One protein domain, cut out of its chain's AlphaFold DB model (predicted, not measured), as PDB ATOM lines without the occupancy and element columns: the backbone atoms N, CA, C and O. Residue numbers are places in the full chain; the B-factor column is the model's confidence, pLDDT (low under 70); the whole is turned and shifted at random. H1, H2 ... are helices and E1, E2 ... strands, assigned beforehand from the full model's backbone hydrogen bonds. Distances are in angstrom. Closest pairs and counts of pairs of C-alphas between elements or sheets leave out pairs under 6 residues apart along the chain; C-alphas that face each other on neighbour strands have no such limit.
ATOM      1  N   ILE A  17      34.671  73.592  12.318       87.38
ATOM      2  CA  ILE A  17      33.306  73.081  12.434       87.38
ATOM      3  C   ILE A  17      33.122  71.995  11.389       87.38
ATOM      4  O   ILE A  17      33.340  72.221  10.201       87.38
ATOM      5  N   HIS A  18      32.698  70.806  11.816       91.00
ATOM      6  CA  HIS A  18      32.361  69.714  10.908       91.00
ATOM      7  C   HIS A  18      30.899  69.321  11.085       91.00
ATOM      8  O   HIS A  18      30.501  68.780  12.111       91.00
ATOM      9  N   LEU A  19      30.106  69.582  10.050       91.62
ATOM     10  CA  LEU A  19      28.702  69.218   9.961       91.62
ATOM     11  C   LEU A  19      28.556  68.005   9.036       91.62
ATOM     12  O   LEU A  19      29.009  68.005   7.886       91.62
ATOM     13  N   ARG A  20      27.937  66.938   9.537       94.62
ATOM     14  CA  ARG A  20      27.744  65.697   8.783       94.62
ATOM     15  C   ARG A  20      26.295  65.258   8.840       94.62
ATOM     16  O   ARG A  20      25.726  65.206   9.924       94.62
ATOM     17  N   ASN A  21      25.747  64.892   7.680       93.25
ATOM     18  CA  ASN A  21      24.366  64.426   7.539       93.25
ATOM     19  C   ASN A  21      23.348  65.385   8.186       93.25
ATOM     20  O   ASN A  21      22.417  64.963   8.873       93.25
ATOM     21  N   ILE A  22      23.577  66.689   8.019       91.56
ATOM     22  CA  ILE A  22      22.705  67.720   8.577       91.56
ATOM     23  C   ILE A  22      21.544  68.028   7.629       91.56
ATOM     24  O   ILE A  22      21.625  67.810   6.417       91.56
ATOM     25  N   SER A  23      20.468  68.571   8.193       90.31
ATOM     26  CA  SER A  23      19.311  69.063   7.448       90.31
ATOM     27  C   SER A  23      19.440  70.558   7.136       90.31
ATOM     28  O   SER A  23      20.169  71.289   7.811       90.31
ATOM     29  N   GLY A  24      18.689  71.032   6.136       88.00
ATOM     30  CA  GLY A  24      18.593  72.463   5.825       88.00
ATOM     31  C   GLY A  24      18.151  73.316   7.020       88.00
ATOM     32  O   GLY A  24      18.876  74.242   7.371       88.00
ATOM     33  N   PRO A  25      17.042  72.983   7.715       89.50
ATOM     34  CA  PRO A  25      16.614  73.724   8.901       89.50
ATOM     35  C   PRO A  25      17.705  73.858   9.969       89.50
ATOM     36  O   PRO A  25      17.883  74.940  10.520       89.50
ATOM     37  N   PHE A  26      18.477  72.793  10.215       89.00
ATOM     38  CA  PHE A  26      19.601  72.862  11.147       89.00
ATOM     39  C   PHE A  26      20.693  73.820  10.661       89.00
ATOM     40  O   PHE A  26      21.171  74.621  11.453       89.00
ATOM     41  N   LEU A  27      21.072  73.776   9.376       88.12
ATOM     42  CA  LEU A  27      22.079  74.687   8.818       88.12
ATOM     43  C   LEU A  27      21.692  76.161   9.015       88.12
ATOM     44  O   LEU A  27      22.543  76.985   9.339       88.12
ATOM     45  N   TYR A  28      20.412  76.486   8.832       87.00
ATOM     46  CA  TYR A  28      19.915  77.859   8.951       87.00
ATOM     47  C   TYR A  28      19.830  78.334  10.394       87.00
ATOM     48  O   TYR A  28      20.168  79.481  10.667       87.00
ATOM     49  N   GLU A  29      19.437  77.466  11.323       85.50
ATOM     50  CA  GLU A  29      19.487  77.793  12.749       85.50
ATOM     51  C   GLU A  29      20.931  77.908  13.246       85.50
ATOM     52  O   GLU A  29      21.265  78.867  13.936       85.50
ATOM     53  N   PHE A  30      21.821  77.019  12.802       84.75
ATOM     54  CA  PHE A  30      23.252  77.110  13.081       84.75
ATOM     55  C   PHE A  30      23.845  78.446  12.604       84.75
ATOM     56  O   PHE A  30      24.572  79.090  13.356       84.75
ATOM     57  N   ALA A  31      23.480  78.919  11.407       79.94
ATOM     58  CA  ALA A  31      23.913  80.225  10.902       79.94
ATOM     59  C   ALA A  31      23.527  81.387  11.833       79.94
ATOM     60  O   ALA A  31      24.260  82.367  11.935       79.94
ATOM     61  N   ARG A  32      22.389  81.275  12.531       80.38
ATOM     62  CA  ARG A  32      21.900  82.287  13.480       80.38
ATOM     63  C   ARG A  32      22.595  82.230  14.836       80.38
ATOM     64  O   ARG A  32      22.528  83.210  15.571       80.38
ATOM     65  N   TRP A  33      23.216  81.105  15.186       80.56
ATOM     66  CA  TRP A  33      23.980  80.961  16.430       80.56
ATOM     67  C   TRP A  33      25.357  81.618  16.357       80.56
ATOM     68  O   TRP A  33      25.959  81.889  17.393       80.56
ATOM     69  N   LEU A  34      25.859  81.868  15.149       78.12
ATOM     70  CA  LEU A  34      27.160  82.485  14.943       78.12
ATOM     71  C   LEU A  34      27.089  83.988  15.201       78.12
ATOM     72  O   LEU A  34      26.183  84.679  14.727       78.12
ATOM     73  N   ASN A  35      28.067  84.504  15.944       69.56
ATOM     74  CA  ASN A  35      28.125  85.924  16.253       69.56
ATOM     75  C   ASN A  35      28.388  86.742  14.973       69.56
ATOM     76  O   ASN A  35      29.308  86.404  14.222       69.56
ATOM     77  N   PRO A  36      27.659  87.850  14.734       63.38
ATOM     78  CA  PRO A  36      27.928  88.760  13.621       63.38
ATOM     79  C   PRO A  36      29.298  89.433  13.801       63.38
ATOM     80  O   PRO A  36      29.417  90.468  14.449       63.38
ATOM     81  N   GLY A  37      30.356  88.817  13.280       63.22
ATOM     82  CA  GLY A  37      31.739  89.282  13.434       63.22
ATOM     83  C   GLY A  37      32.730  88.187  13.826       63.22
ATOM     84  O   GLY A  37      33.933  88.405  13.716       63.22
ATOM     85  N   GLU A  38      32.252  87.009  14.230       72.06
ATOM     86  CA  GLU A  38      33.115  85.841  14.368       72.06
ATOM     87  C   GLU A  38      33.453  85.299  12.976       72.06
ATOM     88  O   GLU A  38      32.565  84.989  12.179       72.06
ATOM     89  N   ILE A  39      34.749  85.221  12.670       70.25
ATOM     90  CA  ILE A  39      35.233  84.602  11.439       70.25
ATOM     91  C   ILE A  39      35.555  83.149  11.759       70.25
ATOM     92  O   ILE A  39      36.449  82.864  12.556       70.25
ATOM     93  N   ILE A  40      34.837  82.229  11.122       81.06
ATOM     94  CA  ILE A  40      35.127  80.803  11.258       81.06
ATOM     95  C   ILE A  40      36.338  80.461  10.394       81.06
ATOM     96  O   ILE A  40      36.341  80.724   9.194       81.06
ATOM     97  N   GLU A  41      37.357  79.823  10.964       85.56
ATOM     98  CA  GLU A  41      38.531  79.418  10.182       85.56
ATOM     99  C   GLU A  41      38.153  78.344   9.142       85.56
ATOM    100  O   GLU A  41      38.411  78.510   7.948       85.56
ATOM    101  N   VAL A  42      37.471  77.272   9.555       87.69
ATOM    102  CA  VAL A  42      37.072  76.170   8.670       87.69
ATOM    103  C   VAL A  42      35.671  75.657   8.981       87.69
ATOM    104  O   VAL A  42      35.369  75.266  10.108       87.69
ATOM    105  N   VAL A  43      34.850  75.538   7.940       91.25
ATOM    106  CA  VAL A  43      33.593  74.787   7.966       91.25
ATOM    107  C   VAL A  43      33.674  73.647   6.965       91.25
ATOM    108  O   VAL A  43      33.892  73.859   5.776       91.25
ATOM    109  N   ARG A  44      33.460  72.421   7.433       93.75
ATOM    110  CA  ARG A  44      33.324  71.234   6.595       93.75
ATOM    111  C   ARG A  44      31.889  70.744   6.638       93.75
ATOM    112  O   ARG A  44      31.369  70.472   7.716       93.75
ATOM    113  N   ILE A  45      31.273  70.558   5.477       94.75
ATOM    114  CA  ILE A  45      29.943  69.963   5.340       94.75
ATOM    115  C   ILE A  45      30.064  68.688   4.517       94.75
ATOM    116  O   ILE A  45      30.649  68.674   3.434       94.75
ATOM    117  N   SER A  46      29.518  67.595   5.042       95.62
ATOM    118  CA  SER A  46      29.615  66.284   4.401       95.62
ATOM    119  C   SER A  46      28.306  65.515   4.431       95.62
ATOM    120  O   SER A  46      27.532  65.643   5.382       95.62
ATOM    121  N   ASP A  47      28.075  64.700   3.400       93.31
ATOM    122  CA  ASP A  47      26.968  63.735   3.340       93.31
ATOM    123  C   ASP A  47      25.584  64.360   3.624       93.31
ATOM    124  O   ASP A  47      24.730  63.721   4.229       93.31
ATOM    125  N   SER A  48      25.377  65.635   3.280       90.25
ATOM    126  CA  SER A  48      24.188  66.402   3.682       90.25
ATOM    127  C   SER A  48      23.288  66.709   2.486       90.25
ATOM    128  O   SER A  48      23.776  67.023   1.400       90.25
ATOM    129  N   ASN A  49      21.972  66.646   2.700       91.94
ATOM    130  CA  ASN A  49      20.955  67.005   1.712       91.94
ATOM    131  C   ASN A  49      20.210  68.255   2.193       91.94
ATOM    132  O   ASN A  49      19.364  68.201   3.086       91.94
ATOM    133  N   ILE A  50      20.588  69.392   1.622       91.75
ATOM    134  CA  ILE A  50      20.118  70.720   2.006       91.75
ATOM    135  C   ILE A  50      19.130  71.202   0.944       91.75
ATOM    136  O   ILE A  50      19.462  71.270  -0.239       91.75
ATOM    137  N   SER A  51      17.905  71.511   1.358       88.19
ATOM    138  CA  SER A  51      16.923  72.228   0.539       88.19
ATOM    139  C   SER A  51      17.222  73.724   0.575       88.19
ATOM    140  O   SER A  51      17.685  74.158   1.618       88.19
ATOM    141  N   PRO A  52      16.911  74.524  -0.458       82.62
ATOM    142  CA  PRO A  52      17.070  75.978  -0.412       82.62
ATOM    143  C   PRO A  52      16.401  76.621   0.814       82.62
ATOM    144  O   PRO A  52      15.357  76.133   1.264       82.62
ATOM    145  N   PRO A  53      16.967  77.717   1.351       74.75
ATOM    146  CA  PRO A  53      16.376  78.384   2.495       74.75
ATOM    147  C   PRO A  53      15.067  79.079   2.093       74.75
ATOM    148  O   PRO A  53      14.968  79.609   0.986       74.75
ATOM    149  N   PRO A  54      14.066  79.132   2.988       70.00
ATOM    150  CA  PRO A  54      12.810  79.831   2.711       70.00
ATOM    151  C   PRO A  54      12.988  81.357   2.618       70.00
ATOM    152  O   PRO A  54      12.180  82.035   1.990       70.00
ATOM    153  N   ILE A  55      14.034  81.901   3.251       73.44
ATOM    154  CA  ILE A  55      14.392  83.325   3.282       73.44
ATOM    155  C   ILE A  55      15.906  83.425   3.095       73.44
ATOM    156  O   ILE A  55      16.628  82.562   3.587       73.44
ATOM    157  N   ALA A  56      16.397  84.468   2.417       68.38
ATOM    158  CA  ALA A  56      17.833  84.699   2.267       68.38
ATOM    159  C   ALA A  56      18.528  84.711   3.651       68.38
ATOM    160  O   ALA A  56      18.189  85.558   4.484       68.38
ATOM    161  N   PRO A  57      19.444  83.766   3.928       70.00
ATOM    162  CA  PRO A  57      20.118  83.678   5.215       70.00
ATOM    163  C   PRO A  57      21.121  84.825   5.370       70.00
ATOM    164  O   PRO A  57      21.614  85.378   4.387       70.00
ATOM    165  N   ILE A  58      21.454  85.166   6.616       71.25
ATOM    166  CA  ILE A  58      22.622  86.012   6.885       71.25
ATOM    167  C   ILE A  58      23.860  85.189   6.506       71.25
ATOM    168  O   ILE A  58      23.976  84.052   6.972       71.25
ATOM    169  N   PRO A  59      24.765  85.718   5.664       77.00
ATOM    170  CA  PRO A  59      25.916  84.957   5.222       77.00
ATOM    171  C   PRO A  59      26.860  84.678   6.393       77.00
ATOM    172  O   PRO A  59      27.232  85.579   7.147       77.00
ATOM    173  N   ILE A  60      27.284  83.426   6.505       79.88
ATOM    174  CA  ILE A  60      28.356  82.997   7.388       79.88
ATOM    175  C   ILE A  60      29.686  83.335   6.716       79.88
ATOM    176  O   ILE A  60      30.003  82.817   5.640       79.88
ATOM    177  N   PHE A  61      30.486  84.169   7.371       79.94
ATOM    178  CA  PHE A  61      31.843  84.458   6.929       79.94
ATOM    179  C   PHE A  61      32.809  83.422   7.492       79.94
ATOM    180  O   PHE A  61      32.863  83.183   8.698       79.94
ATOM    181  N   GLY A  62      33.599  82.820   6.608       80.31
ATOM    182  CA  GLY A  62      34.659  81.913   7.022       80.31
ATOM    183  C   GLY A  62      35.870  81.974   6.105       80.31
ATOM    184  O   GLY A  62      35.774  82.401   4.956       80.31
ATOM    185  N   HIS A  63      37.035  81.549   6.580       87.75
ATOM    186  CA  HIS A  63      38.214  81.479   5.720       87.75
ATOM    187  C   HIS A  63      38.102  80.319   4.730       87.75
ATOM    188  O   HIS A  63      38.399  80.499   3.544       87.75
ATOM    189  N   PHE A  64      37.618  79.161   5.179       91.50
ATOM    190  CA  PHE A  64      37.570  77.951   4.370       91.50
ATOM    191  C   PHE A  64      36.243  77.197   4.496       91.50
ATOM    192  O   PHE A  64      35.802  76.867   5.594       91.50
ATOM    193  N   LEU A  65      35.637  76.884   3.348       94.75
ATOM    194  CA  LEU A  65      34.511  75.962   3.229       94.75
ATOM    195  C   LEU A  65      34.957  74.707   2.482       94.75
ATOM    196  O   LEU A  65      35.429  74.782   1.346       94.75
ATOM    197  N   GLU A  66      34.748  73.551   3.096       95.50
ATOM    198  CA  GLU A  66      34.949  72.251   2.472       95.50
ATOM    199  C   GLU A  66      33.614  71.518   2.334       95.50
ATOM    200  O   GLU A  66      32.925  71.256   3.318       95.50
ATOM    201  N   LEU A  67      33.267  71.140   1.109       96.88
ATOM    202  CA  LEU A  67      32.116  70.304   0.800       96.88
ATOM    203  C   LEU A  67      32.605  68.916   0.402       96.88
ATOM    204  O   LEU A  67      33.467  68.779  -0.464       96.88
ATOM    205  N   ASN A  68      32.040  67.878   1.010       95.81
ATOM    206  CA  ASN A  68      32.425  66.500   0.728       95.81
ATOM    207  C   ASN A  68      31.199  65.615   0.476       95.81
ATOM    208  O   ASN A  68      30.301  65.538   1.315       95.81
ATOM    209  N   ARG A  69      31.174  64.911  -0.662       94.94
ATOM    210  CA  ARG A  69      30.090  63.983  -1.046       94.94
ATOM    211  C   ARG A  69      28.687  64.606  -1.025       94.94
ATOM    212  O   ARG A  69      27.713  63.950  -0.661       94.94
ATOM    213  N   ILE A  70      28.563  65.872  -1.425       96.25
ATOM    214  CA  ILE A  70      27.254  66.512  -1.607       96.25
ATOM    215  C   ILE A  70      26.686  66.098  -2.965       96.25
ATOM    216  O   ILE A  70      27.291  66.337  -4.015       96.25
ATOM    217  N   ALA A  71      25.534  65.429  -2.932       94.19
ATOM    218  CA  ALA A  71      25.042  64.671  -4.076       94.19
ATOM    219  C   ALA A  71      24.345  65.526  -5.146       94.19
ATOM    220  O   ALA A  71      24.433  65.209  -6.333       94.19
ATOM    221  N   THR A  72      23.649  66.592  -4.740       95.06
ATOM    222  CA  THR A  72      22.774  67.378  -5.623       95.06
ATOM    223  C   THR A  72      23.270  68.813  -5.776       95.06
ATOM    224  O   THR A  72      23.791  69.406  -4.830       95.06
ATOM    225  N   SER A  73      23.081  69.390  -6.963       94.25
ATOM    226  CA  SER A  73      23.397  70.801  -7.219       94.25
ATOM    227  C   SER A  73      22.551  71.738  -6.365       94.25
ATOM    228  O   SER A  73      23.066  72.729  -5.863       94.25
ATOM    229  N   ALA A  74      21.287  71.387  -6.111       93.50
ATOM    230  CA  ALA A  74      20.407  72.148  -5.228       93.50
ATOM    231  C   ALA A  74      20.991  72.283  -3.812       93.50
ATOM    232  O   ALA A  74      21.003  73.383  -3.266       93.50
ATOM    233  N   SER A  75      21.531  71.199  -3.244       94.56
ATOM    234  CA  SER A  75      22.183  71.251  -1.933       94.56
ATOM    235  C   SER A  75      23.488  72.025  -1.953       94.56
ATOM    236  O   SER A  75      23.736  72.788  -1.024       94.56
ATOM    237  N   VAL A  76      24.303  71.880  -3.003       94.75
ATOM    238  CA  VAL A  76      25.521  72.686  -3.149       94.75
ATOM    239  C   VAL A  76      25.164  74.173  -3.201       94.75
ATOM    240  O   VAL A  76      25.667  74.930  -2.381       94.75
ATOM    241  N   CYS A  77      24.239  74.593  -4.068       92.38
ATOM    242  CA  CYS A  77      23.808  75.990  -4.151       92.38
ATOM    243  C   CYS A  77      23.199  76.491  -2.836       92.38
ATOM    244  O   CYS A  77      23.521  77.590  -2.400       92.38
ATOM    245  N   ALA A  78      22.365  75.687  -2.167       91.06
ATOM    246  CA  ALA A  78      21.768  76.068  -0.888       91.06
ATOM    247  C   ALA A  78      22.821  76.282   0.209       91.06
ATOM    248  O   ALA A  78      22.660  77.177   1.033       91.06
ATOM    249  N   ILE A  79      23.897  75.491   0.213       92.62
ATOM    250  CA  ILE A  79      25.036  75.692   1.113       92.62
ATOM    251  C   ILE A  79      25.813  76.950   0.703       92.62
ATOM    252  O   ILE A  79      26.043  77.817   1.538       92.62
ATOM    253  N   LEU A  80      26.183  77.094  -0.570       91.56
ATOM    254  CA  LEU A  80      26.950  78.250  -1.054       91.56
ATOM    255  C   LEU A  80      26.199  79.582  -0.888       91.56
ATOM    256  O   LEU A  80      26.839  80.610  -0.718       91.56
ATOM    257  N   GLY A  81      24.864  79.569  -0.871       87.25
ATOM    258  CA  GLY A  81      24.045  80.740  -0.550       87.25
ATOM    259  C   GLY A  81      24.052  81.132   0.934       87.25
ATOM    260  O   GLY A  81      23.626  82.232   1.273       87.25
ATOM    261  N   VAL A  82      24.528  80.257   1.827       87.06
ATOM    262  CA  VAL A  82      24.684  80.534   3.267       87.06
ATOM    263  C   VAL A  82      26.091  81.022   3.592       87.06
ATOM    264  O   VAL A  82      26.258  81.774   4.543       87.06
ATOM    265  N   PHE A  83      27.113  80.604   2.847       87.44
ATOM    266  CA  PHE A  83      28.507  80.889   3.184       87.44
ATOM    267  C   PHE A  83      29.136  81.916   2.245       87.44
ATOM    268  O   PHE A  83      28.871  81.954   1.048       87.44
ATOM    269  N   ASN A  84      30.042  82.722   2.789       86.06
ATOM    270  CA  ASN A  84      30.893  83.612   2.015       86.06
ATOM    271  C   ASN A  84      32.342  83.428   2.473       86.06
ATOM    272  O   ASN A  84      32.763  84.009   3.477       86.06
ATOM    273  N   THR A  85      33.085  82.572   1.763       87.75
ATOM    274  CA  THR A  85      34.444  82.183   2.160       87.75
ATOM    275  C   THR A  85      35.526  82.599   1.182       87.75
ATOM    276  O   THR A  85      35.265  82.886   0.017       87.75
ATOM    277  N   ILE A  86      36.772  82.626   1.666       88.50
ATOM    278  CA  ILE A  86      37.957  82.924   0.847       88.50
ATOM    279  C   ILE A  86      38.366  81.700   0.021       88.50
ATOM    280  O   ILE A  86      38.787  81.833  -1.132       88.50
ATOM    281  N   ARG A  87      38.259  80.511   0.615       92.50
ATOM    282  CA  ARG A  87      38.629  79.234   0.006       92.50
ATOM    283  C   ARG A  87      37.415  78.310  -0.042       92.50
ATOM    284  O   ARG A  87      36.725  78.154   0.969       92.50
ATOM    285  N   LEU A  88      37.187  77.686  -1.193       95.06
ATOM    286  CA  LEU A  88      36.195  76.633  -1.390       95.06
ATOM    287  C   LEU A  88      36.893  75.374  -1.897       95.06
ATOM    288  O   LEU A  88      37.547  75.410  -2.936       95.06
ATOM    289  N   LYS A  89      36.706  74.257  -1.197       94.44
ATOM    290  CA  LYS A  89      37.113  72.926  -1.652       94.44
ATOM    291  C   LYS A  89      35.890  72.036  -1.789       94.44
ATOM    292  O   LYS A  89      35.157  71.838  -0.826       94.44
ATOM    293  N   VAL A  90      35.685  71.462  -2.963       94.50
ATOM    294  CA  VAL A  90      34.624  70.491  -3.252       94.50
ATOM    295  C   VAL A  90      35.267  69.149  -3.564       94.50
ATOM    296  O   VAL A  90      36.005  69.015  -4.533       94.50
ATOM    297  N   THR A  91      34.988  68.147  -2.736       92.88
ATOM    298  CA  THR A  91      35.558  66.801  -2.847       92.88
ATOM    299  C   THR A  91      34.456  65.781  -3.107       92.88
ATOM    300  O   THR A  91      33.496  65.688  -2.340       92.88
ATOM    301  N   ASN A  92      34.583  65.003  -4.187       91.88
ATOM    302  CA  ASN A  92      33.642  63.947  -4.583       91.88
ATOM    303  C   ASN A  92      32.168  64.401  -4.574       91.88
ATOM    304  O   ASN A  92      31.278  63.649  -4.174       91.88
ATOM    305  N   CYS A  93      31.896  65.651  -4.949       93.25
ATOM    306  CA  CYS A  93      30.554  66.218  -4.938       93.25
ATOM    307  C   CYS A  93      29.937  66.064  -6.328       93.25
ATOM    308  O   CYS A  93      30.195  66.879  -7.210       93.25
ATOM    309  N   SER A  94      29.080  65.060  -6.534       92.06
ATOM    310  CA  SER A  94      28.335  64.922  -7.799       92.06
ATOM    311  C   SER A  94      27.398  66.104  -8.065       92.06
ATOM    312  O   SER A  94      27.043  66.346  -9.217       92.06
ATOM    313  N   GLY A  95      27.026  66.839  -7.009       92.88
ATOM    314  CA  GLY A  95      26.263  68.076  -7.102       92.88
ATOM    315  C   GLY A  95      27.056  69.257  -7.662       92.88
ATOM    316  O   GLY A  95      26.436  70.209  -8.118       92.88
ATOM    317  N   MET A  96      28.394  69.205  -7.664       93.25
ATOM    318  CA  MET A  96      29.234  70.220  -8.301       93.25
ATOM    319  C   MET A  96      29.195  70.019  -9.820       93.25
ATOM    320  O   MET A  96      29.965  69.235 -10.377       93.25
ATOM    321  N   ASN A  97      28.245  70.691 -10.466       92.50
ATOM    322  CA  ASN A  97      27.965  70.581 -11.893       92.50
ATOM    323  C   ASN A  97      27.797  71.957 -12.558       92.50
ATOM    324  O   ASN A  97      27.932  72.997 -11.909       92.50
ATOM    325  N   ASP A  98      27.467  71.960 -13.847       92.62
ATOM    326  CA  ASP A  98      27.268  73.176 -14.646       92.62
ATOM    327  C   ASP A  98      26.276  74.165 -14.028       92.62
ATOM    328  O   ASP A  98      26.544  75.364 -13.994       92.62
ATOM    329  N   SER A  99      25.182  73.678 -13.437       92.56
ATOM    330  CA  SER A  99      24.204  74.545 -12.772       92.56
ATOM    331  C   SER A  99      24.792  75.282 -11.565       92.56
ATOM    332  O   SER A  99      24.381  76.406 -11.280       92.56
ATOM    333  N   VAL A 100      25.751  74.678 -10.852       93.00
ATOM    334  CA  VAL A 100      26.464  75.333  -9.742       93.00
ATOM    335  C   VAL A 100      27.462  76.366 -10.266       93.00
ATOM    336  O   VAL A 100      27.569  77.452  -9.699       93.00
ATOM    337  N   LEU A 101      28.174  76.067 -11.356       91.38
ATOM    338  CA  LEU A 101      29.089  77.031 -11.980       91.38
ATOM    339  C   LEU A 101      28.337  78.255 -12.509       91.38
ATOM    340  O   LEU A 101      28.759  79.387 -12.281       91.38
ATOM    341  N   GLU A 102      27.190  78.036 -13.151       90.00
ATOM    342  CA  GLU A 102      26.287  79.107 -13.567       90.00
ATOM    343  C   GLU A 102      25.751  79.885 -12.368       90.00
ATOM    344  O   GLU A 102      25.727  81.112 -12.407       90.00
ATOM    345  N   TYR A 103      25.356  79.197 -11.293       87.88
ATOM    346  CA  TYR A 103      24.924  79.837 -10.052       87.88
ATOM    347  C   TYR A 103      25.993  80.792  -9.503       87.88
ATOM    348  O   TYR A 103      25.698  81.959  -9.271       87.88
ATOM    349  N   LEU A 104      27.251  80.347  -9.418       87.44
ATOM    350  CA  LEU A 104      28.387  81.165  -8.969       87.44
ATOM    351  C   LEU A 104      28.737  82.335  -9.907       87.44
ATOM    352  O   LEU A 104      29.485  83.235  -9.502       87.44
ATOM    353  N   ALA A 105      28.229  82.309 -11.141       83.00
ATOM    354  CA  ALA A 105      28.428  83.334 -12.160       83.00
ATOM    355  C   ALA A 105      27.268  84.349 -12.253       83.00
ATOM    356  O   ALA A 105      27.468  85.420 -12.823       83.00
ATOM    357  N   LYS A 106      26.074  84.059 -11.710       74.88
ATOM    358  CA  LYS A 106      24.855  84.876 -11.916       74.88
ATOM    359  C   LYS A 106      24.998  86.340 -11.491       74.88
ATOM    360  O   LYS A 106      24.599  87.222 -12.246       74.88
ATOM    361  N   ASP A 107      25.634  86.599 -10.352       61.66
ATOM    362  CA  ASP A 107      25.733  87.953  -9.782       61.66
ATOM    363  C   ASP A 107      27.061  88.662 -10.092       61.66
ATOM    364  O   ASP A 107      27.205  89.866  -9.871       61.66
ATOM    365  N   ALA A 108      28.016  87.951 -10.695       54.41
ATOM    366  CA  ALA A 108      29.238  88.547 -11.227       54.41
ATOM    367  C   ALA A 108      29.012  89.228 -12.597       54.41
ATOM    368  O   ALA A 108      29.947  89.722 -13.203       54.41
ATOM    369  N   ALA A 109      27.783  89.280 -13.116       41.16
ATOM    370  CA  ALA A 109      27.493  89.884 -14.419       41.16
ATOM    371  C   ALA A 109      26.965  91.331 -14.355       41.16
ATOM    372  O   ALA A 109      26.734  91.923 -15.406       41.16
ATOM    373  N   VAL A 110      26.749  91.911 -13.164       43.94
ATOM    374  CA  VAL A 110      26.090  93.225 -13.039       43.94
ATOM    375  C   VAL A 110      26.893  94.190 -12.155       43.94
ATOM    376  O   VAL A 110      26.877  94.079 -10.924       43.94
ATOM    377  N   PRO A 111      27.579  95.182 -12.747       41.31
ATOM    378  CA  PRO A 111      28.105  96.325 -12.012       41.31
ATOM    379  C   PRO A 111      26.959  97.159 -11.408       41.31
ATOM    380  O   PRO A 111      26.041  97.575 -12.107       41.31
ATOM    381  N   GLY A 112      27.008  97.416 -10.096       47.88
ATOM    382  CA  GLY A 112      26.348  98.576  -9.479       47.88
ATOM    383  C   GLY A 112      24.853  98.523  -9.123       47.88
ATOM    384  O   GLY A 112      24.370  99.532  -8.621       47.88
ATOM    385  N   ILE A 113      24.101  97.429  -9.326       41.94
ATOM    386  CA  ILE A 113      22.618  97.528  -9.254       41.94
ATOM    387  C   ILE A 113      21.928  96.839  -8.060       41.94
ATOM    388  O   ILE A 113      20.879  97.319  -7.640       41.94
ATOM    389  N   SER A 114      22.429  95.762  -7.451       43.25
ATOM    390  CA  SER A 114      21.522  94.956  -6.603       43.25
ATOM    391  C   SER A 114      21.559  95.213  -5.094       43.25
ATOM    392  O   SER A 114      20.635  94.778  -4.411       43.25
ATOM    393  N   GLY A 115      22.589  95.854  -4.527       48.25
ATOM    394  CA  GLY A 115      22.760  95.918  -3.060       48.25
ATOM    395  C   GLY A 115      22.824  94.536  -2.377       48.25
ATOM    396  O   GLY A 115      22.846  94.454  -1.150       48.25
ATOM    397  N   LYS A 116      22.850  93.453  -3.166       53.53
ATOM    398  CA  LYS A 116      22.935  92.065  -2.729       53.53
ATOM    399  C   LYS A 116      24.381  91.618  -2.871       53.53
ATOM    400  O   LYS A 116      25.022  91.869  -3.888       53.53
ATOM    401  N   THR A 117      24.889  90.982  -1.826       57.41
ATOM    402  CA  THR A 117      26.197  90.331  -1.841       57.41
ATOM    403  C   THR A 117      26.153  89.179  -2.834       57.41
ATOM    404  O   THR A 117      25.294  88.307  -2.704       57.41
ATOM    405  N   SER A 118      27.065  89.183  -3.806       68.00
ATOM    406  CA  SER A 118      27.254  88.058  -4.725       68.00
ATOM    407  C   SER A 118      27.587  86.802  -3.923       68.00
ATOM    408  O   SER A 118      28.334  86.865  -2.941       68.00
ATOM    409  N   GLU A 119      27.062  85.645  -4.318       72.94
ATOM    410  CA  GLU A 119      27.402  84.418  -3.610       72.94
ATOM    411  C   GLU A 119      28.890  84.117  -3.708       72.94
ATOM    412  O   GLU A 119      29.520  84.209  -4.770       72.94
ATOM    413  N   MET A 120      29.467  83.755  -2.561       80.56
ATOM    414  CA  MET A 120      30.903  83.536  -2.442       80.56
ATOM    415  C   MET A 120      31.711  84.746  -2.946       80.56
ATOM    416  O   MET A 120      32.730  84.577  -3.618       80.56
ATOM    417  N   GLU A 121      31.246  85.967  -2.655       78.81
ATOM    418  CA  GLU A 121      31.889  87.238  -3.021       78.81
ATOM    419  C   GLU A 121      33.393  87.233  -2.718       78.81
ATOM    420  O   GLU A 121      34.201  87.676  -3.528       78.81
ATOM    421  N   ASN A 122      33.794  86.689  -1.569       81.12
ATOM    422  CA  ASN A 122      35.180  86.710  -1.115       81.12
ATOM    423  C   ASN A 122      36.055  85.585  -1.683       81.12
ATOM    424  O   ASN A 122      37.258  85.568  -1.399       81.12
ATOM    425  N   MET A 123      35.491  84.669  -2.475       89.12
ATOM    426  CA  MET A 123      36.198  83.471  -2.918       89.12
ATOM    427  C   MET A 123      37.344  83.818  -3.861       89.12
ATOM    428  O   MET A 123      37.142  84.317  -4.966       89.12
ATOM    429  N   LYS A 124      38.553  83.493  -3.404       87.31
ATOM    430  CA  LYS A 124      39.816  83.627  -4.132       87.31
ATOM    431  C   LYS A 124      40.358  82.298  -4.627       87.31
ATOM    432  O   LYS A 124      41.132  82.287  -5.579       87.31
ATOM    433  N   GLN A 125      40.018  81.208  -3.942       90.31
ATOM    434  CA  GLN A 125      40.560  79.884  -4.223       90.31
ATOM    435  C   GLN A 125      39.429  78.877  -4.393       90.31
ATOM    436  O   GLN A 125      38.560  78.781  -3.522       90.31
ATOM    437  N   LEU A 126      39.468  78.134  -5.496       92.44
ATOM    438  CA  LEU A 126      38.522  77.073  -5.815       92.44
ATOM    439  C   LEU A 126      39.288  75.774  -6.069       92.44
ATOM    440  O   LEU A 126      40.076  75.691  -7.004       92.44
ATOM    441  N   GLU A 127      39.039  74.758  -5.251       92.12
ATOM    442  CA  GLU A 127      39.596  73.417  -5.418       92.12
ATOM    443  C   GLU A 127      38.466  72.419  -5.717       92.12
ATOM    444  O   GLU A 127      37.529  72.290  -4.927       92.12
ATOM    445  N   ILE A 128      38.542  71.700  -6.841       90.62
ATOM    446  CA  ILE A 128      37.543  70.713  -7.273       90.62
ATOM    447  C   ILE A 128      38.184  69.336  -7.430       90.62
ATOM    448  O   ILE A 128      38.787  69.020  -8.449       90.62
ATOM    449  N   VAL A 129      38.005  68.483  -6.424       88.38
ATOM    450  CA  VAL A 129      38.626  67.157  -6.341       88.38
ATOM    451  C   VAL A 129      37.605  66.066  -6.633       88.38
ATOM    452  O   VAL A 129      36.577  65.968  -5.959       88.38
ATOM    453  N   GLY A 130      37.892  65.203  -7.610       81.44
ATOM    454  CA  GLY A 130      37.096  63.992  -7.866       81.44
ATOM    455  C   GLY A 130      35.623  64.245  -8.224       81.44
ATOM    456  O   GLY A 130      34.793  63.354  -8.056       81.44
ATOM    457  N   SER A 131      35.288  65.449  -8.691       81.38
ATOM    458  CA  SER A 131      33.944  65.822  -9.146       81.38
ATOM    459  C   SER A 131      33.981  65.972 -10.666       81.38
ATOM    460  O   SER A 131      34.859  66.651 -11.184       81.38
ATOM    461  N   VAL A 132      33.084  65.300 -11.389       77.00
ATOM    462  CA  VAL A 132      33.237  65.076 -12.846       77.00
ATOM    463  C   VAL A 132      32.085  65.626 -13.687       77.00
ATOM    464  O   VAL A 132      32.073  65.478 -14.901       77.00
ATOM    465  N   ASN A 133      31.101  66.259 -13.052       83.56
ATOM    466  CA  ASN A 133      29.824  66.596 -13.685       83.56
ATOM    467  C   ASN A 133      29.769  68.039 -14.205       83.56
ATOM    468  O   ASN A 133      28.694  68.635 -14.222       83.56
ATOM    469  N   PHE A 134      30.904  68.626 -14.583       87.19
ATOM    470  CA  PHE A 134      30.959  69.999 -15.076       87.19
ATOM    471  C   PHE A 134      31.785  70.127 -16.359       87.19
ATOM    472  O   PHE A 134      32.691  69.334 -16.634       87.19
ATOM    473  N   SER A 135      31.466  71.164 -17.125       87.62
ATOM    474  CA  SER A 135      32.115  71.569 -18.358       87.62
ATOM    475  C   SER A 135      33.293  72.509 -18.073       87.62
ATOM    476  O   SER A 135      33.103  73.558 -17.440       87.62
ATOM    477  N   PRO A 136      34.500  72.209 -18.590       85.38
ATOM    478  CA  PRO A 136      35.640  73.126 -18.559       85.38
ATOM    479  C   PRO A 136      35.321  74.534 -19.080       85.38
ATOM    480  O   PRO A 136      35.775  75.525 -18.507       85.38
ATOM    481  N   LEU A 137      34.471  74.639 -20.108       85.62
ATOM    482  CA  LEU A 137      34.076  75.916 -20.704       85.62
ATOM    483  C   LEU A 137      33.334  76.814 -19.702       85.62
ATOM    484  O   LEU A 137      33.578  78.020 -19.643       85.62
ATOM    485  N   LEU A 138      32.437  76.239 -18.897       88.06
ATOM    486  CA  LEU A 138      31.706  76.991 -17.876       88.06
ATOM    487  C   LEU A 138      32.603  77.375 -16.701       88.06
ATOM    488  O   LEU A 138      32.463  78.473 -16.162       88.06
ATOM    489  N   LEU A 139      33.569  76.524 -16.351       88.44
ATOM    490  CA  LEU A 139      34.571  76.852 -15.342       88.44
ATOM    491  C   LEU A 139      35.439  78.031 -15.800       88.44
ATOM    492  O   LEU A 139      35.598  79.002 -15.064       88.44
ATOM    493  N   ARG A 140      35.924  78.006 -17.045       86.44
ATOM    494  CA  ARG A 140      36.646  79.127 -17.663       86.44
ATOM    495  C   ARG A 140      35.810  80.405 -17.685       86.44
ATOM    496  O   ARG A 140      36.315  81.463 -17.313       86.44
ATOM    497  N   ARG A 141      34.529  80.314 -18.055       86.75
ATOM    498  CA  ARG A 141      33.606  81.459 -18.043       86.75
ATOM    499  C   ARG A 141      33.466  82.071 -16.648       86.75
ATOM    500  O   ARG A 141      33.499  83.294 -16.528       86.75
ATOM    501  N   LEU A 142      33.335  81.251 -15.602       88.12
ATOM    502  CA  LEU A 142      33.276  81.720 -14.213       88.12
ATOM    503  C   LEU A 142      34.538  82.510 -13.831       88.12
ATOM    504  O   LEU A 142      34.425  83.599 -13.264       88.12
ATOM    505  N   ILE A 143      35.722  81.984 -14.164       86.69
ATOM    506  CA  ILE A 143      37.003  82.660 -13.910       86.69
ATOM    507  C   ILE A 143      37.053  84.014 -14.624       86.69
ATOM    508  O   ILE A 143      37.291  85.035 -13.981       86.69
ATOM    509  N   GLN A 144      36.787  84.033 -15.934       85.06
ATOM    510  CA  GLN A 144      36.820  85.252 -16.747       85.06
ATOM    511  C   GLN A 144      35.870  86.321 -16.212       85.06
ATOM    512  O   GLN A 144      36.246  87.486 -16.102       85.06
ATOM    513  N   LEU A 145      34.654  85.921 -15.844       83.62
ATOM    514  CA  LEU A 145      33.648  86.838 -15.329       83.62
ATOM    515  C   LEU A 145      34.095  87.473 -14.008       83.62
ATOM    516  O   LEU A 145      34.045  88.691 -13.859       83.62
ATOM    517  N   ARG A 146      34.590  86.671 -13.059       81.50
ATOM    518  CA  ARG A 146      35.062  87.197 -11.768       81.50
ATOM    519  C   ARG A 146      36.316  88.056 -11.904       81.50
ATOM    520  O   ARG A 146      36.451  89.035 -11.175       81.50
ATOM    521  N   ALA A 147      37.202  87.726 -12.838       80.50
ATOM    522  CA  ALA A 147      38.366  88.544 -13.155       80.50
ATOM    523  C   ALA A 147      37.969  89.902 -13.738       80.50
ATOM    524  O   ALA A 147      38.456  90.934 -13.288       80.50
ATOM    525  N   HIS A 148      37.038  89.906 -14.691       79.00
ATOM    526  CA  HIS A 148      36.517  91.123 -15.298       79.00
ATOM    527  C   HIS A 148      35.884  92.052 -14.252       79.00
ATOM    528  O   HIS A 148      36.287  93.208 -14.149       79.00
ATOM    529  N   VAL A 149      34.997  91.524 -13.397       74.19
ATOM    530  CA  VAL A 149      34.398  92.288 -12.285       74.19
ATOM    531  C   VAL A 149      35.450  92.850 -11.341       74.19
ATOM    532  O   VAL A 149      35.313  93.973 -10.856       74.19
ATOM    533  N   PHE A 150      36.488  92.068 -11.043       75.81
ATOM    534  CA  PHE A 150      37.569  92.512 -10.177       75.81
ATOM    535  C   PHE A 150      38.349  93.678 -10.807       75.81
ATOM    536  O   PHE A 150      38.557  94.691 -10.140       75.81
ATOM    537  N   SER A 151      38.704  93.572 -12.091       72.31
ATOM    538  CA  SER A 151      39.459  94.590 -12.833       72.31
ATOM    539  C   SER A 151      38.680  95.889 -13.043       72.31
ATOM    540  O   SER A 151      39.217  96.960 -12.768       72.31
ATOM    541  N   GLU A 152      37.411  95.823 -13.463       67.44
ATOM    542  CA  GLU A 152      36.573  97.020 -13.658       67.44
ATOM    543  C   GLU A 152      36.407  97.834 -12.369       67.44
ATOM    544  O   GLU A 152      36.252  99.052 -12.406       67.44
ATOM    545  N   ARG A 153      36.481  97.176 -11.206       63.81
ATOM    546  CA  ARG A 153      36.267  97.808  -9.899       63.81
ATOM    547  C   ARG A 153      37.536  98.322  -9.223       63.81
ATOM    548  O   ARG A 153      37.417  99.097  -8.277       63.81
ATOM    549  N   ILE A 154      38.742  97.969  -9.688       55.81
ATOM    550  CA  ILE A 154      39.975  98.677  -9.274       55.81
ATOM    551  C   ILE A 154      39.860 100.176  -9.611       55.81
ATOM    552  O   ILE A 154      40.437 100.998  -8.908       55.81
ATOM    553  N   ALA A 155      39.034 100.537 -10.597       55.19
ATOM    554  CA  ALA A 155      38.750 101.917 -10.965       55.19
ATOM    555  C   ALA A 155      37.755 102.669 -10.038       55.19
ATOM    556  O   ALA A 155      37.654 103.884 -10.175       55.19
ATOM    557  N   ASP A 156      37.039 102.010  -9.105       53.28
ATOM    558  CA  ASP A 156      36.010 102.641  -8.239       53.28
ATOM    559  C   ASP A 156      36.116 102.214  -6.756       53.28
ATOM    560  O   ASP A 156      35.651 101.143  -6.353       53.28
ATOM    561  N   GLU A 157      36.720 103.068  -5.918       51.91
ATOM    562  CA  GLU A 157      37.083 102.857  -4.498       51.91
ATOM    563  C   GLU A 157      35.921 102.618  -3.512       51.91
ATOM    564  O   GLU A 157      36.163 102.176  -2.389       51.91
ATOM    565  N   THR A 158      34.662 102.833  -3.902       49.88
ATOM    566  CA  THR A 158      33.543 102.925  -2.938       49.88
ATOM    567  C   THR A 158      32.669 101.669  -2.794       49.88
ATOM    568  O   THR A 158      31.837 101.585  -1.888       49.88
ATOM    569  N   SER A 159      32.850 100.656  -3.645       52.06
ATOM    570  CA  SER A 159      31.982  99.468  -3.694       52.06
ATOM    571  C   SER A 159      32.461  98.321  -2.784       52.06
ATOM    572  O   SER A 159      33.661  98.066  -2.706       52.06
ATOM    573  N   ARG A 160      31.537  97.580  -2.139       53.59
ATOM    574  CA  ARG A 160      31.790  96.244  -1.537       53.59
ATOM    575  C   ARG A 160      31.930  95.215  -2.682       53.59
ATOM    576  O   ARG A 160      31.142  95.262  -3.630       53.59
ATOM    577  N   ARG A 161      32.999  94.401  -2.694       60.97
ATOM    578  CA  ARG A 161      33.547  93.797  -3.932       60.97
ATOM    579  C   ARG A 161      33.672  92.274  -3.928       60.97
ATOM    580  O   ARG A 161      34.435  91.708  -3.144       60.97
ATOM    581  N   THR A 162      33.115  91.666  -4.978       62.19
ATOM    582  CA  THR A 162      33.481  90.325  -5.456       62.19
ATOM    583  C   THR A 162      34.963  90.267  -5.802       62.19
ATOM    584  O   THR A 162      35.482  91.111  -6.535       62.19
ATOM    585  N   ARG A 163      35.655  89.263  -5.271       70.75
ATOM    586  CA  ARG A 163      37.059  88.979  -5.549       70.75
ATOM    587  C   ARG A 163      37.195  88.058  -6.762       70.75
ATOM    588  O   ARG A 163      36.350  87.195  -7.005       70.75
ATOM    589  N   GLY A 164      38.287  88.237  -7.505       74.56
ATOM    590  CA  GLY A 164      38.702  87.290  -8.538       74.56
ATOM    591  C   GLY A 164      39.097  85.940  -7.933       74.56
ATOM    592  O   GLY A 164      39.612  85.885  -6.812       74.56
ATOM    593  N   ILE A 165      38.882  84.861  -8.688       80.50
ATOM    594  CA  ILE A 165      39.449  83.545  -8.371       80.50
ATOM    595  C   ILE A 165      40.872  83.539  -8.921       80.50
ATOM    596  O   ILE A 165      41.070  83.439 -10.125       80.50
ATOM    597  N   VAL A 166      41.843  83.673  -8.025       80.94
ATOM    598  CA  VAL A 166      43.270  83.761  -8.369       80.94
ATOM    599  C   VAL A 166      43.961  82.405  -8.321       80.94
ATOM    600  O   VAL A 166      45.072  82.276  -8.810       80.94
ATOM    601  N   PHE A 167      43.315  81.400  -7.726       81.06
ATOM    602  CA  PHE A 167      43.827  80.039  -7.658       81.06
ATOM    603  C   PHE A 167      42.712  79.035  -7.946       81.06
ATOM    604  O   PHE A 167      41.676  79.033  -7.273       81.06
ATOM    605  N   LEU A 168      42.941  78.173  -8.929       83.19
ATOM    606  CA  LEU A 168      42.057  77.086  -9.317       83.19
ATOM    607  C   LEU A 168      42.841  75.775  -9.295       83.19
ATOM    608  O   LEU A 168      43.810  75.618 -10.031       83.19
ATOM    609  N   GLU A 169      42.396  74.814  -8.499       84.31
ATOM    610  CA  GLU A 169      42.995  73.482  -8.458       84.31
ATOM    611  C   GLU A 169      41.956  72.414  -8.783       84.31
ATOM    612  O   GLU A 169      40.880  72.376  -8.193       84.31
ATOM    613  N   VAL A 170      42.263  71.535  -9.734       81.06
ATOM    614  CA  VAL A 170      41.345  70.469 -10.147       81.06
ATOM    615  C   VAL A 170      42.110  69.149 -10.301       81.06
ATOM    616  O   VAL A 170      42.620  68.833 -11.382       81.06
ATOM    617  N   PRO A 171      42.263  68.367  -9.216       72.31
ATOM    618  CA  PRO A 171      43.004  67.119  -9.245       72.31
ATOM    619  C   PRO A 171      42.102  65.888  -9.434       72.31
ATOM    620  O   PRO A 171      40.953  65.825  -8.983       72.31
ATOM    621  N   GLY A 172      42.675  64.833 -10.021       66.44
ATOM    622  CA  GLY A 172      42.119  63.480  -9.998       66.44
ATOM    623  C   GLY A 172      41.334  63.090 -11.252       66.44
ATOM    624  O   GLY A 172      41.854  63.167 -12.358       66.44
ATOM    625  N   ASN A 173      40.114  62.574 -11.058       64.88
ATOM    626  CA  ASN A 173      39.245  62.025 -12.115       64.88
ATOM    627  C   ASN A 173      38.400  63.099 -12.843       64.88
ATOM    628  O   ASN A 173      37.447  62.740 -13.527       64.88
ATOM    629  N   CYS A 174      38.669  64.390 -12.642       70.12
ATOM    630  CA  CYS A 174      37.895  65.486 -13.237       70.12
ATOM    631  C   CYS A 174      38.008  65.499 -14.775       70.12
ATOM    632  O   CYS A 174      38.992  65.000 -15.320       70.12
ATOM    633  N   THR A 175      37.011  66.067 -15.465       71.69
ATOM    634  CA  THR A 175      36.956  66.147 -16.938       71.69
ATOM    635  C   THR A 175      38.221  66.782 -17.506       71.69
ATOM    636  O   THR A 175      38.590  67.869 -17.071       71.69
ATOM    637  N   ASP A 176      38.862  66.143 -18.486       69.75
ATOM    638  CA  ASP A 176      40.049  66.704 -19.134       69.75
ATOM    639  C   ASP A 176      39.765  68.090 -19.737       69.75
ATOM    640  O   ASP A 176      38.726  68.319 -20.364       69.75
ATOM    641  N   LEU A 177      40.714  69.011 -19.561       70.31
ATOM    642  CA  LEU A 177      40.719  70.280 -20.282       70.31
ATOM    643  C   LEU A 177      41.008  70.029 -21.763       70.31
ATOM    644  O   LEU A 177      41.852  69.194 -22.104       70.31
ATOM    645  N   SER A 178      40.345  70.787 -22.635       76.00
ATOM    646  CA  SER A 178      40.737  70.839 -24.042       76.00
ATOM    647  C   SER A 178      42.102  71.523 -24.192       76.00
ATOM    648  O   SER A 178      42.501  72.324 -23.340       76.00
ATOM    649  N   ASP A 179      42.814  71.255 -25.290       76.56
ATOM    650  CA  ASP A 179      44.076  71.948 -25.589       76.56
ATOM    651  C   ASP A 179      43.882  73.475 -25.644       76.56
ATOM    652  O   ASP A 179      44.729  74.230 -25.164       76.56
ATOM    653  N   ASP A 180      42.729  73.934 -26.137       79.56
ATOM    654  CA  ASP A 180      42.366  75.351 -26.188       79.56
ATOM    655  C   ASP A 180      42.206  75.971 -24.792       79.56
ATOM    656  O   ASP A 180      42.600  77.121 -24.571       79.56
ATOM    657  N   ASP A 181      41.660  75.222 -23.830       77.00
ATOM    658  CA  ASP A 181      41.539  75.679 -22.443       77.00
ATOM    659  C   ASP A 181      42.906  75.744 -21.764       77.00
ATOM    660  O   ASP A 181      43.221  76.738 -21.111       77.00
ATOM    661  N   ILE A 182      43.757  74.735 -21.978       74.88
ATOM    662  CA  ILE A 182      45.135  74.720 -21.465       74.88
ATOM    663  C   ILE A 182      45.920  75.916 -22.018       74.88
ATOM    664  O   ILE A 182      46.580  76.635 -21.264       74.88
ATOM    665  N   VAL A 183      45.833  76.164 -23.329       78.19
ATOM    666  CA  VAL A 183      46.469  77.320 -23.974       78.19
ATOM    667  C   VAL A 183      45.936  78.627 -23.401       78.19
ATOM    668  O   VAL A 183      46.718  79.552 -23.175       78.19
ATOM    669  N   TRP A 184      44.629  78.725 -23.148       82.75
ATOM    670  CA  TRP A 184      44.054  79.926 -22.559       82.75
ATOM    671  C   TRP A 184      44.586  80.181 -21.148       82.75
ATOM    672  O   TRP A 184      45.074  81.282 -20.897       82.75
ATOM    673  N   TYR A 185      44.569  79.184 -20.259       78.12
ATOM    674  CA  TYR A 185      45.072  79.343 -18.891       78.12
ATOM    675  C   TYR A 185      46.554  79.735 -18.864       78.12
ATOM    676  O   TYR A 185      46.933  80.626 -18.112       78.12
ATOM    677  N   ARG A 186      47.379  79.167 -19.757       73.69
ATOM    678  CA  ARG A 186      48.793  79.562 -19.905       73.69
ATOM    679  C   ARG A 186      48.971  81.024 -20.324       73.69
ATOM    680  O   ARG A 186      49.932  81.664 -19.913       73.69
ATOM    681  N   LYS A 187      48.077  81.544 -21.169       78.44
ATOM    682  CA  LYS A 187      48.140  82.922 -21.685       78.44
ATOM    683  C   LYS A 187      47.535  83.973 -20.750       78.44
ATOM    684  O   LYS A 187      47.705  85.146 -21.044       78.44
ATOM    685  N   ASN A 188      46.808  83.560 -19.710       76.81
ATOM    686  CA  ASN A 188      46.061  84.441 -18.803       76.81
ATOM    687  C   ASN A 188      46.446  84.153 -17.338       76.81
ATOM    688  O   ASN A 188      45.586  84.066 -16.458       76.81
ATOM    689  N   TRP A 189      47.737  83.929 -17.083       70.19
ATOM    690  CA  TRP A 189      48.257  83.575 -15.757       70.19
ATOM    691  C   TRP A 189      48.106  84.724 -14.752       70.19
ATOM    692  O   TRP A 189      47.947  84.495 -13.557       70.19
ATOM    693  N   GLU A 190      48.084  85.962 -15.240       65.56
ATOM    694  CA  GLU A 190      47.829  87.176 -14.468       65.56
ATOM    695  C   GLU A 190      46.389  87.251 -13.936       65.56
ATOM    696  O   GLU A 190      46.099  87.998 -13.001       65.56
ATOM    697  N   ILE A 191      45.484  86.464 -14.527       72.19
ATOM    698  CA  ILE A 191      44.085  86.361 -14.118       72.19
ATOM    699  C   ILE A 191      43.897  85.238 -13.092       72.19
ATOM    700  O   ILE A 191      43.167  85.417 -12.113       72.19
ATOM    701  N   VAL A 192      44.517  84.076 -13.322       75.62
ATOM    702  CA  VAL A 192      44.341  82.886 -12.483       75.62
ATOM    703  C   VAL A 192      45.564  81.964 -12.536       75.62
ATOM    704  O   VAL A 192      46.050  81.610 -13.607       75.62
ATOM    705  N   GLU A 193      46.016  81.493 -11.373       73.19
ATOM    706  CA  GLU A 193      46.915  80.342 -11.271       73.19
ATOM    707  C   GLU A 193      46.083  79.055 -11.337       73.19
ATOM    708  O   GLU A 193      45.186  78.846 -10.515       73.19
ATOM    709  N   VAL A 194      46.379  78.175 -12.299       69.81
ATOM    710  CA  VAL A 194      45.674  76.894 -12.455       69.81
ATOM    711  C   VAL A 194      46.606  75.721 -12.202       69.81
ATOM    712  O   VAL A 194      47.629  75.571 -12.870       69.81
ATOM    713  N   ARG A 195      46.212  74.840 -11.279       69.62
ATOM    714  CA  ARG A 195      46.860  73.549 -11.030       69.62
ATOM    715  C   ARG A 195      45.935  72.413 -11.432       69.62
ATOM    716  O   ARG A 195      44.892  72.194 -10.820       69.62
ATOM    717  N   TRP A 196      46.335  71.661 -12.450       65.94
ATOM    718  CA  TRP A 196      45.613  70.471 -12.888       65.94
ATOM    719  C   TRP A 196      46.460  69.227 -12.634       65.94
ATOM    720  O   TRP A 196      47.586  69.135 -13.117       65.94
ATOM    721  N   ALA A 197      45.933  68.256 -11.888       53.97
ATOM    722  CA  ALA A 197      46.639  66.999 -11.639       53.97
ATOM    723  C   ALA A 197      45.899  65.845 -12.325       53.97
ATOM    724  O   ALA A 197      44.903  65.340 -11.803       53.97
ATOM    725  N   ARG A 198      46.389  65.416 -13.497       50.22
ATOM    726  CA  ARG A 198      45.893  64.208 -14.180       50.22
ATOM    727  C   ARG A 198      46.225  62.961 -13.360       50.22
ATOM    728  O   ARG A 198      47.347  62.794 -12.884       50.22
ATOM    729  N   LYS A 199      45.274  62.033 -13.245       44.66
ATOM    730  CA  LYS A 199      45.524  60.731 -12.615       44.66
ATOM    731  C   LYS A 199      46.372  59.851 -13.546       44.66
ATOM    732  O   LYS A 199      45.934  59.512 -14.637       44.66
TER     733      LYS A 199
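Overview. This is residues 17 to 199 of the 212 residues of an uncharacterized protein of Hebeloma cylindrosporum h7 (UniProt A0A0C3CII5). The chain is wound as a short solenoid of side-by-side turns: seven parallel strands, E1 to E7, form one twisted wall, and helices H1 to H5 line the other side of the turns. H4 and the long links 106 to 124 and 155 to 166 reach beyond the ends where the strands begin. The printed part has 183 residues, in the order E1 H1 E2 E3 H2 E4 H3 E5 H4 E6 H5 E7; across the sheet the strands keep their numbered order. The class is mixed, helices and strands; the whole is compact, with a radius of gyration of the C-alphas of 16.0 A and spans of 46 by 43 by 25 A.

Arrangement. E1, residues 17 to 20, is an edge strand and the parallel neighbour of E2, residues 40 to 46; N 19 and O 44 are 2.8 A apart. Between them H1, residues 24 to 33, only grazes the sheet with its residues 26 to 32. E3, residues 60 to 68, is parallel to E2, with N 66 and O 43 at 2.8 A. H2, residues 73 to 80, is on the sheet at a height of 9.6 A and only just stands up from it, rising 43 degrees. H1 and H2 are near each other. E4, residues 83 to 91, is parallel to E3, with N 67 and O 89 at 2.8 A. H3, residues 98 to 105, is not on the sheet; it touches H2, the closest C-alphas being those of Ser 73 and Val 100, 6.0 A apart. E5, residues 125 to 129, is parallel to E4, with N 127 and O 88 at 2.8 A. H4, residues 136 to 154, only just misses being on the sheet, with 4 pairs of C-alphas within 10 A; its residues 138 to 146 touch H3 at a shallow tilt of 3 degrees, the same way, the closest C-alphas being those of Ala 105 and Leu 142, 5.5 A apart. E6, residues 167 to 172, is parallel to E5, with N 128 and O 169 at 2.8 A. H5, residues 179 to 187, only grazes the sheet and only just touches H4, with 3 pairs of C-alphas within 8 A, the closest Pro 136 and Asp 181 at 7.5 A. E7, residues 193 to 198, is the other edge strand, parallel to E6, with N 168 and O 193 at 2.8 A. E1 H1 E2, E3 H2 E4, E4 H3 E5, E5 H4 E6 and E6 H5 E7 are strand-helix-strand units, two parallel neighbour strands joined through a helix, each with a right-handed crossover. In the five helices every O i to N i+4 pair is within hydrogen-bond range.

Along the chain. E1 begins at C-alpha 17, (33.306, 73.081, 12.434). H4, the longest helix, measures 27.5 A from its first C-alpha at (35.640, 73.126, -18.559). E3, 18.3 A long, bends by 98 degrees at residue 63, and E4, 16.9 A long, by 106 degrees at residue 86. E7 ends at C-alpha 198, (45.893, 64.208, -14.180).

Size, cuts and confidence. The C-alphas farthest apart, those of Trp 33 and Asp 179, are 47.4 A apart. The printed part has no cut. The links E2 to E3, H3 to E5 and H4 to E6 are long. Mean pLDDT of the printed part is 79.4; 37 residues are under 70, among them 107 to 118, 152 to 162 and 194 to 199.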